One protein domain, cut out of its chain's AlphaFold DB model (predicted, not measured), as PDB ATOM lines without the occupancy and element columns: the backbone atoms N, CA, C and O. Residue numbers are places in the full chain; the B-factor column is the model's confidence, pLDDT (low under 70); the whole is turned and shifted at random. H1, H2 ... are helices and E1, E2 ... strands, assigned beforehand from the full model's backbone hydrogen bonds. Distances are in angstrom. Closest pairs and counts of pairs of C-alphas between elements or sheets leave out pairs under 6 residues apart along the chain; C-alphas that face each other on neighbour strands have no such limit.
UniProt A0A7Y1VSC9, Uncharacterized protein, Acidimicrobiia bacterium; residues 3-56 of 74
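What this domain is: This is residues 3 to 56 of the 74 residues of an uncharacterized protein of Acidimicrobiia bacterium (UniProt A0A7Y1VSC9). This is a loose, open frame: the small hairpin of E1 and E2 and the short helix H1 make one side, residues 26 to 32 make a second, and the long helix H2 folds back as the third, its residues 46 to 53 coming near the hairpin. The middle is empty. The printed part has 54 residues with two named strands, then two named helices, in the order E1, E2, H1, H2; the class is mostly helix, and the two-stranded sheet is antiparallel. The whole is loose, with a radius of gyration of the C-alphas of 13.9 A and spans of 37 by 25 by 14 A.

How they stand to each other: Start at E1, residues 3 to 5, and go on to E2, residues 11 to 14: they form an antiparallel hairpin, with 152 degrees between their directions. Look there for N 4 and O 12, 2.9 A apart, and N 12 and O 4, 3.0 A apart, both within hydrogen-bond range. H1, residues 17 to 25, follows, and is apart from E1. H2, residues 33 to 53, is apart from H1. The closest C-alphas of E1 and H2 are those of Ser 5 and Met 50, 6.9 A apart. In H1 and H2 every O i to N i+4 pair is within hydrogen-bond range.

Where its parts are: Find C-alpha 3 at (193.835, 144.731, 195.715), where E1 begins; E1 is 6.4 A long and E2 9.4 A. H1 is 12.2 A long. From C-alpha 33 at (171.395, 154.307, 197.351), H2 runs 30.8 A to C-alpha 53 at (194.289, 133.960, 200.741).

The domain as a whole: The two C-alphas farthest apart are those of Glu 25 and Glu 56, at 39.2 A. The printed part has no cut and no long link; the link from H1 to H2 is short, with 7 residues. Residues 24 to 30 stand free, and so do residues 40 to 45 of H2. The mean pLDDT of the printed part is 86.9, and no printed residue is under 70.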
ATOM      1  N   PHE A   3     193.401 145.536 194.577       84.94
ATOM      2  CA  PHE A   3     193.835 144.731 195.715       84.94
ATOM      3  C   PHE A   3     194.861 143.718 195.222       84.94
ATOM      4  O   PHE A   3     194.585 142.982 194.273       84.94
ATOM      5  N   VAL A   4     196.043 143.702 195.831       86.69
ATOM      6  CA  VAL A   4     197.121 142.774 195.479       86.69
ATOM      7  C   VAL A   4     197.461 141.944 196.708       86.69
ATOM      8  O   VAL A   4     198.141 142.421 197.614       86.69
ATOM      9  N   SER A   5     196.980 140.700 196.735       84.44
ATOM     10  CA  SER A   5     197.323 139.740 197.786       84.44
ATOM     11  C   SER A   5     198.745 139.212 197.593       84.44
ATOM     12  O   SER A   5     199.110 138.726 196.517       84.44
ATOM     13  N   LYS A   6     199.551 139.279 198.650       86.75
ATOM     14  CA  LYS A   6     200.898 138.710 198.728       86.75
ATOM     15  C   LYS A   6     200.846 137.296 199.298       86.75
ATOM     16  O   LYS A   6     199.889 136.881 199.944       86.75
ATOM     17  N   LYS A   7     201.923 136.537 199.083       79.81
ATOM     18  CA  LYS A   7     202.024 135.132 199.517       79.81
ATOM     19  C   LYS A   7     202.007 134.937 201.036       79.81
ATOM     20  O   LYS A   7     201.705 133.842 201.488       79.81
ATOM     21  N   ASN A   8     202.370 135.959 201.805       80.19
ATOM     22  CA  ASN A   8     202.368 135.930 203.268       80.19
ATOM     23  C   ASN A   8     201.000 136.283 203.880       80.19
ATOM     24  O   ASN A   8     200.886 136.290 205.100       80.19
ATOM     25  N   GLY A   9     199.987 136.568 203.057       75.31
ATOM     26  CA  GLY A   9     198.664 136.990 203.513       75.31
ATOM     27  C   GLY A   9     198.479 138.508 203.593       75.31
ATOM     28  O   GLY A   9     197.351 138.949 203.790       75.31
ATOM     29  N   ASP A  10     199.531 139.309 203.383       84.31
ATOM     30  CA  ASP A  10     199.395 140.767 203.292       84.31
ATOM     31  C   ASP A  10     198.613 141.159 202.034       84.31
ATOM     32  O   ASP A  10     198.708 140.507 200.990       84.31
ATOM     33  N   VAL A  11     197.895 142.277 202.096       86.00
ATOM     34  CA  VAL A  11     197.137 142.811 200.961       86.00
ATOM     35  C   VAL A  11     197.492 144.277 200.767       86.00
ATOM     36  O   VAL A  11     197.263 145.096 201.653       86.00
ATOM     37  N   ASP A  12     198.012 144.617 199.588       88.31
ATOM     38  CA  ASP A  12     198.189 146.014 199.198       88.31
ATOM     39  C   ASP A  12     196.891 146.544 198.588       88.31
ATOM     40  O   ASP A  12     196.335 145.947 197.659       88.31
ATOM     41  N   ILE A  13     196.439 147.700 199.071       87.25
ATOM     42  CA  ILE A  13     195.367 148.474 198.447       87.25
ATOM     43  C   ILE A  13     196.021 149.600 197.652       87.25
ATOM     44  O   ILE A  13     196.560 150.550 198.216       87.25
ATOM     45  N   ILE A  14     195.999 149.473 196.327       89.75
ATOM     46  CA  ILE A  14     196.643 150.408 195.406       89.75
ATOM     47  C   ILE A  14     195.579 151.319 194.798       89.75
ATOM     48  O   ILE A  14     194.639 150.866 194.132       89.75
ATOM     49  N   PHE A  15     195.752 152.615 195.016       87.69
ATOM     50  CA  PHE A  15     194.900 153.676 194.493       87.69
ATOM     51  C   PHE A  15     195.510 154.263 193.219       87.69
ATOM     52  O   PHE A  15     196.733 154.296 193.080       87.69
ATOM     53  N   SER A  16     194.677 154.711 192.280       91.56
ATOM     54  CA  SER A  16     195.162 155.555 191.181       91.56
ATOM     55  C   SER A  16     195.460 156.974 191.676       91.56
ATOM     56  O   SER A  16     194.911 157.408 192.687       91.56
ATOM     57  N   ASP A  17     196.268 157.730 190.931       92.44
ATOM     58  CA  ASP A  17     196.554 159.136 191.257       92.44
ATOM     59  C   ASP A  17     195.273 159.982 191.337       92.44
ATOM     60  O   ASP A  17     195.153 160.873 192.175       92.44
ATOM     61  N   GLU A  18     194.283 159.671 190.497       90.00
ATOM     62  CA  GLU A  18     192.972 160.320 190.517       90.00
ATOM     63  C   GLU A  18     192.187 159.991 191.795       90.00
ATOM     64  O   GLU A  18     191.617 160.887 192.414       90.00
ATOM     65  N   GLU A  19     192.205 158.734 192.245       85.06
ATOM     66  CA  GLU A  19     191.580 158.332 193.509       85.06
ATOM     67  C   GLU A  19     192.263 159.005 194.703       85.06
ATOM     68  O   GLU A  19     191.583 159.560 195.564       85.06
ATOM     69  N   VAL A  20     193.601 159.023 194.731       88.56
ATOM     70  CA  VAL A  20     194.378 159.714 195.772       88.56
ATOM     71  C   VAL A  20     194.033 161.199 195.799       88.56
ATOM     72  O   VAL A  20     193.790 161.748 196.875       88.56
ATOM     73  N   LYS A  21     193.947 161.842 194.629       89.94
ATOM     74  CA  LYS A  21     193.541 163.243 194.519       89.94
ATOM     75  C   LYS A  21     192.151 163.463 195.119       89.94
ATOM     76  O   LYS A  21     192.008 164.316 195.992       89.94
ATOM     77  N   ILE A  22     191.162 162.654 194.733       84.38
ATOM     78  CA  ILE A  22     189.794 162.738 195.266       84.38
ATOM     79  C   ILE A  22     189.795 162.600 196.793       84.38
ATOM     80  O   ILE A  22     189.193 163.429 197.475       84.38
ATOM     81  N   PHE A  23     190.495 161.609 197.353       83.62
ATOM     82  CA  PHE A  23     190.574 161.426 198.808       83.62
ATOM     83  C   PHE A  23     191.320 162.559 199.521       83.62
ATOM     84  O   PHE A  23     190.971 162.910 200.644       83.62
ATOM     85  N   SER A  24     192.323 163.157 198.876       84.31
ATOM     86  CA  SER A  24     193.060 164.290 199.444       84.31
ATOM     87  C   SER A  24     192.237 165.582 199.468       84.31
ATOM     88  O   SER A  24     192.392 166.403 200.372       84.31
ATOM     89  N   GLU A  25     191.332 165.752 198.502       87.31
ATOM     90  CA  GLU A  25     190.497 166.946 198.348       87.31
ATOM     91  C   GLU A  25     189.151 166.822 199.080       87.31
ATOM     92  O   GLU A  25     188.533 167.830 199.430       87.31
ATOM     93  N   THR A  26     188.688 165.597 199.353       81.50
ATOM     94  CA  THR A  26     187.381 165.341 199.969       81.50
ATOM     95  C   THR A  26     187.504 164.646 201.323       81.50
ATOM     96  O   THR A  26     188.086 163.579 201.462       81.50
ATOM     97  N   LYS A  27     186.886 165.232 202.358       81.62
ATOM     98  CA  LYS A  27     186.827 164.641 203.713       81.62
ATOM     99  C   LYS A  27     185.699 163.619 203.885       81.62
ATOM    100  O   LYS A  27     185.629 162.945 204.907       81.62
ATOM    101  N   LYS A  28     184.764 163.570 202.933       84.00
ATOM    102  CA  LYS A  28     183.564 162.734 202.980       84.00
ATOM    103  C   LYS A  28     183.141 162.355 201.568       84.00
ATOM    104  O   LYS A  28     183.003 163.227 200.714       84.00
ATOM    105  N   LEU A  29     182.821 161.079 201.378       82.50
ATOM    106  CA  LEU A  29     182.086 160.588 200.218       82.50
ATOM    107  C   LEU A  29     180.618 160.391 200.603       82.50
ATOM    108  O   LEU A  29     180.309 159.762 201.613       82.50
ATOM    109  N   THR A  30     179.708 160.940 199.801       88.56
ATOM    110  CA  THR A  30     178.269 160.677 199.928       88.56
ATOM    111  C   THR A  30     177.847 159.817 198.749       88.56
ATOM    112  O   THR A  30     177.981 160.236 197.601       88.56
ATOM    113  N   LEU A  31     177.343 158.620 199.030       87.94
ATOM    114  CA  LEU A  31     176.885 157.681 198.013       87.94
ATOM    115  C   LEU A  31     175.363 157.755 197.875       87.94
ATOM    116  O   LEU A  31     174.637 157.860 198.861       87.94
ATOM    117  N   THR A  32     174.871 157.678 196.640       95.44
ATOM    118  CA  THR A  32     173.445 157.448 196.379       95.44
ATOM    119  C   THR A  32     173.075 156.004 196.747       95.44
ATOM    120  O   THR A  32     173.958 155.146 196.768       95.44
ATOM    121  N   PRO A  33     171.791 155.670 196.977       96.06
ATOM    122  CA  PRO A  33     171.395 154.307 197.351       96.06
ATOM    123  C   PRO A  33     171.879 153.225 196.373       96.06
ATOM    124  O   PRO A  33     172.337 152.160 196.781       96.06
ATOM    125  N   ILE A  34     171.847 153.514 195.068       95.38
ATOM    126  CA  ILE A  34     172.361 152.594 194.050       95.38
ATOM    127  C   ILE A  34     173.887 152.447 194.131       95.38
ATOM    128  O   ILE A  34     174.410 151.339 194.018       95.38
ATOM    129  N   ALA A  35     174.608 153.541 194.394       89.12
ATOM    130  CA  ALA A  35     176.052 153.504 194.580       89.12
ATOM    131  C   ALA A  35     176.442 152.716 195.839       89.12
ATOM    132  O   ALA A  35     177.403 151.956 195.777       89.12
ATOM    133  N   VAL A  36     175.671 152.815 196.930       91.38
ATOM    134  CA  VAL A  36     175.854 151.985 198.137       91.38
ATOM    135  C   VAL A  36     175.748 150.504 197.786       91.38
ATOM    136  O   VAL A  36     176.676 149.749 198.057       91.38
ATOM    137  N   ARG A  37     174.687 150.094 197.080       91.69
ATOM    138  CA  ARG A  37     174.501 148.692 196.673       91.69
ATOM    139  C   ARG A  37     175.677 148.159 195.853       91.69
ATOM    140  O   ARG A  37     176.119 147.027 196.043       91.69
ATOM    141  N   HIS A  38     176.179 148.954 194.910       90.94
ATOM    142  CA  HIS A  38     177.345 148.567 194.116       90.94
ATOM    143  C   HIS A  38     178.627 148.537 194.945       90.94
ATOM    144  O   HIS A  38     179.448 147.638 194.755       90.94
ATOM    145  N   PHE A  39     178.801 149.490 195.854       87.69
ATOM    146  CA  PHE A  39     179.953 149.553 196.739       87.69
ATOM    147  C   PHE A  39     180.014 148.325 197.652       87.69
ATOM    148  O   PHE A  39     181.024 147.628 197.638       87.69
ATOM    149  N   GLU A  40     178.919 147.984 198.336       90.19
ATOM    150  CA  GLU A  40     178.811 146.792 199.188       90.19
ATOM    151  C   GLU A  40     179.131 145.506 198.424       90.19
ATOM    152  O   GLU A  40     179.945 144.698 198.866       90.19
ATOM    153  N   ASN A  41     178.542 145.325 197.237       88.50
ATOM    154  CA  ASN A  41     178.783 144.129 196.428       88.50
ATOM    155  C   ASN A  41     180.260 143.984 196.036       88.50
ATOM    156  O   ASN A  41     180.789 142.871 196.008       88.50
ATOM    157  N   ASN A  42     180.926 145.092 195.712       86.75
ATOM    158  CA  ASN A  42     182.351 145.073 195.400       86.75
ATOM    159  C   ASN A  42     183.195 144.842 196.657       86.75
ATOM    160  O   ASN A  42     184.117 144.030 196.615       86.75
ATOM    161  N   LEU A  43     182.845 145.478 197.775       87.00
ATOM    162  CA  LEU A  43     183.534 145.311 199.051       87.00
ATOM    163  C   LEU A  43     183.474 143.855 199.532       87.00
ATOM    164  O   LEU A  43     184.505 143.281 199.865       87.00
ATOM    165  N   MET A  44     182.308 143.212 199.469       90.44
ATOM    166  CA  MET A  44     182.160 141.804 199.848       90.44
ATOM    167  C   MET A  44     182.993 140.865 198.972       90.44
ATOM    168  O   MET A  44     183.580 139.909 199.476       90.44
ATOM    169  N   ARG A  45     183.089 141.135 197.663       87.00
ATOM    170  CA  ARG A  45     183.948 140.353 196.757       87.00
ATOM    171  C   ARG A  45     185.422 140.480 197.122       87.00
ATOM    172  O   ARG A  45     186.142 139.487 197.090       87.00
ATOM    173  N   VAL A  46     185.853 141.689 197.471       84.62
ATOM    174  CA  VAL A  46     187.216 141.959 197.934       84.62
ATOM    175  C   VAL A  46     187.490 141.212 199.235       84.62
ATOM    176  O   VAL A  46     188.461 140.464 199.299       84.62
ATOM    177  N   ILE A  47     186.613 141.346 200.233       87.94
ATOM    178  CA  ILE A  47     186.753 140.675 201.532       87.94
ATOM    179  C   ILE A  47     186.844 139.157 201.347       87.94
ATOM    180  O   ILE A  47     187.747 138.526 201.891       87.94
ATOM    181  N   ALA A  48     185.967 138.570 200.528       87.12
ATOM    182  CA  ALA A  48     185.998 137.138 200.244       87.12
ATOM    183  C   ALA A  48     187.323 136.699 199.594       87.12
ATOM    184  O   ALA A  48     187.882 135.668 199.968       87.12
ATOM    185  N   ALA A  49     187.851 137.489 198.653       83.88
ATOM    186  CA  ALA A  49     189.136 137.206 198.016       83.88
ATOM    187  C   ALA A  49     190.309 137.298 199.007       83.88
ATOM    188  O   ALA A  49     191.175 136.426 199.007       83.88
ATOM    189  N   MET A  50     190.313 138.311 199.880       84.69
ATOM    190  CA  MET A  50     191.324 138.468 200.931       84.69
ATOM    191  C   MET A  50     191.287 137.290 201.912       84.69
ATOM    192  O   MET A  50     192.319 136.679 202.188       84.69
ATOM    193  N   HIS A  51     190.089 136.924 202.375       85.56
ATOM    194  CA  HIS A  51     189.879 135.811 203.298       85.56
ATOM    195  C   HIS A  51     190.329 134.466 202.707       85.56
ATOM    196  O   HIS A  51     190.951 133.664 203.399       85.56
ATOM    197  N   ALA A  52     190.090 134.230 201.412       85.00
ATOM    198  CA  ALA A  52     190.535 133.013 200.733       85.00
ATOM    199  C   ALA A  52     192.068 132.851 200.723       85.00
ATOM    200  O   ALA A  52     192.563 131.725 200.712       85.00
ATOM    201  N   THR A  53     192.815 133.960 200.737       84.19
ATOM    202  CA  THR A  53     194.289 133.960 200.741       84.19
ATOM    203  C   THR A  53     194.912 134.028 202.133       84.19
ATOM    204  O   THR A  53     196.135 133.965 202.253       84.19
ATOM    205  N   LEU A  54     194.097 134.165 203.180       87.12
ATOM    206  CA  LEU A  54     194.585 134.315 204.541       87.12
ATOM    207  C   LEU A  54     195.119 132.968 205.076       87.12
ATOM    208  O   LEU A  54     194.475 131.937 204.864       87.12
ATOM    209  N   PRO A  55     196.273 132.939 205.767       86.50
ATOM    210  CA  PRO A  55     196.743 131.750 206.475       86.50
ATOM    211  C   PRO A  55     195.692 131.209 207.453       86.50
ATOM    212  O   PRO A  55     195.034 131.982 208.143       86.50
ATOM    213  N   GLU A  56     195.546 129.883 207.536       85.50
ATOM    214  CA  GLU A  56     194.471 129.243 208.314       85.50
ATOM    215  C   GLU A  56     194.493 129.648 209.792       85.50
ATOM    216  O   GLU A  56     193.465 129.988 210.365       85.50
TER     217      GLU A  56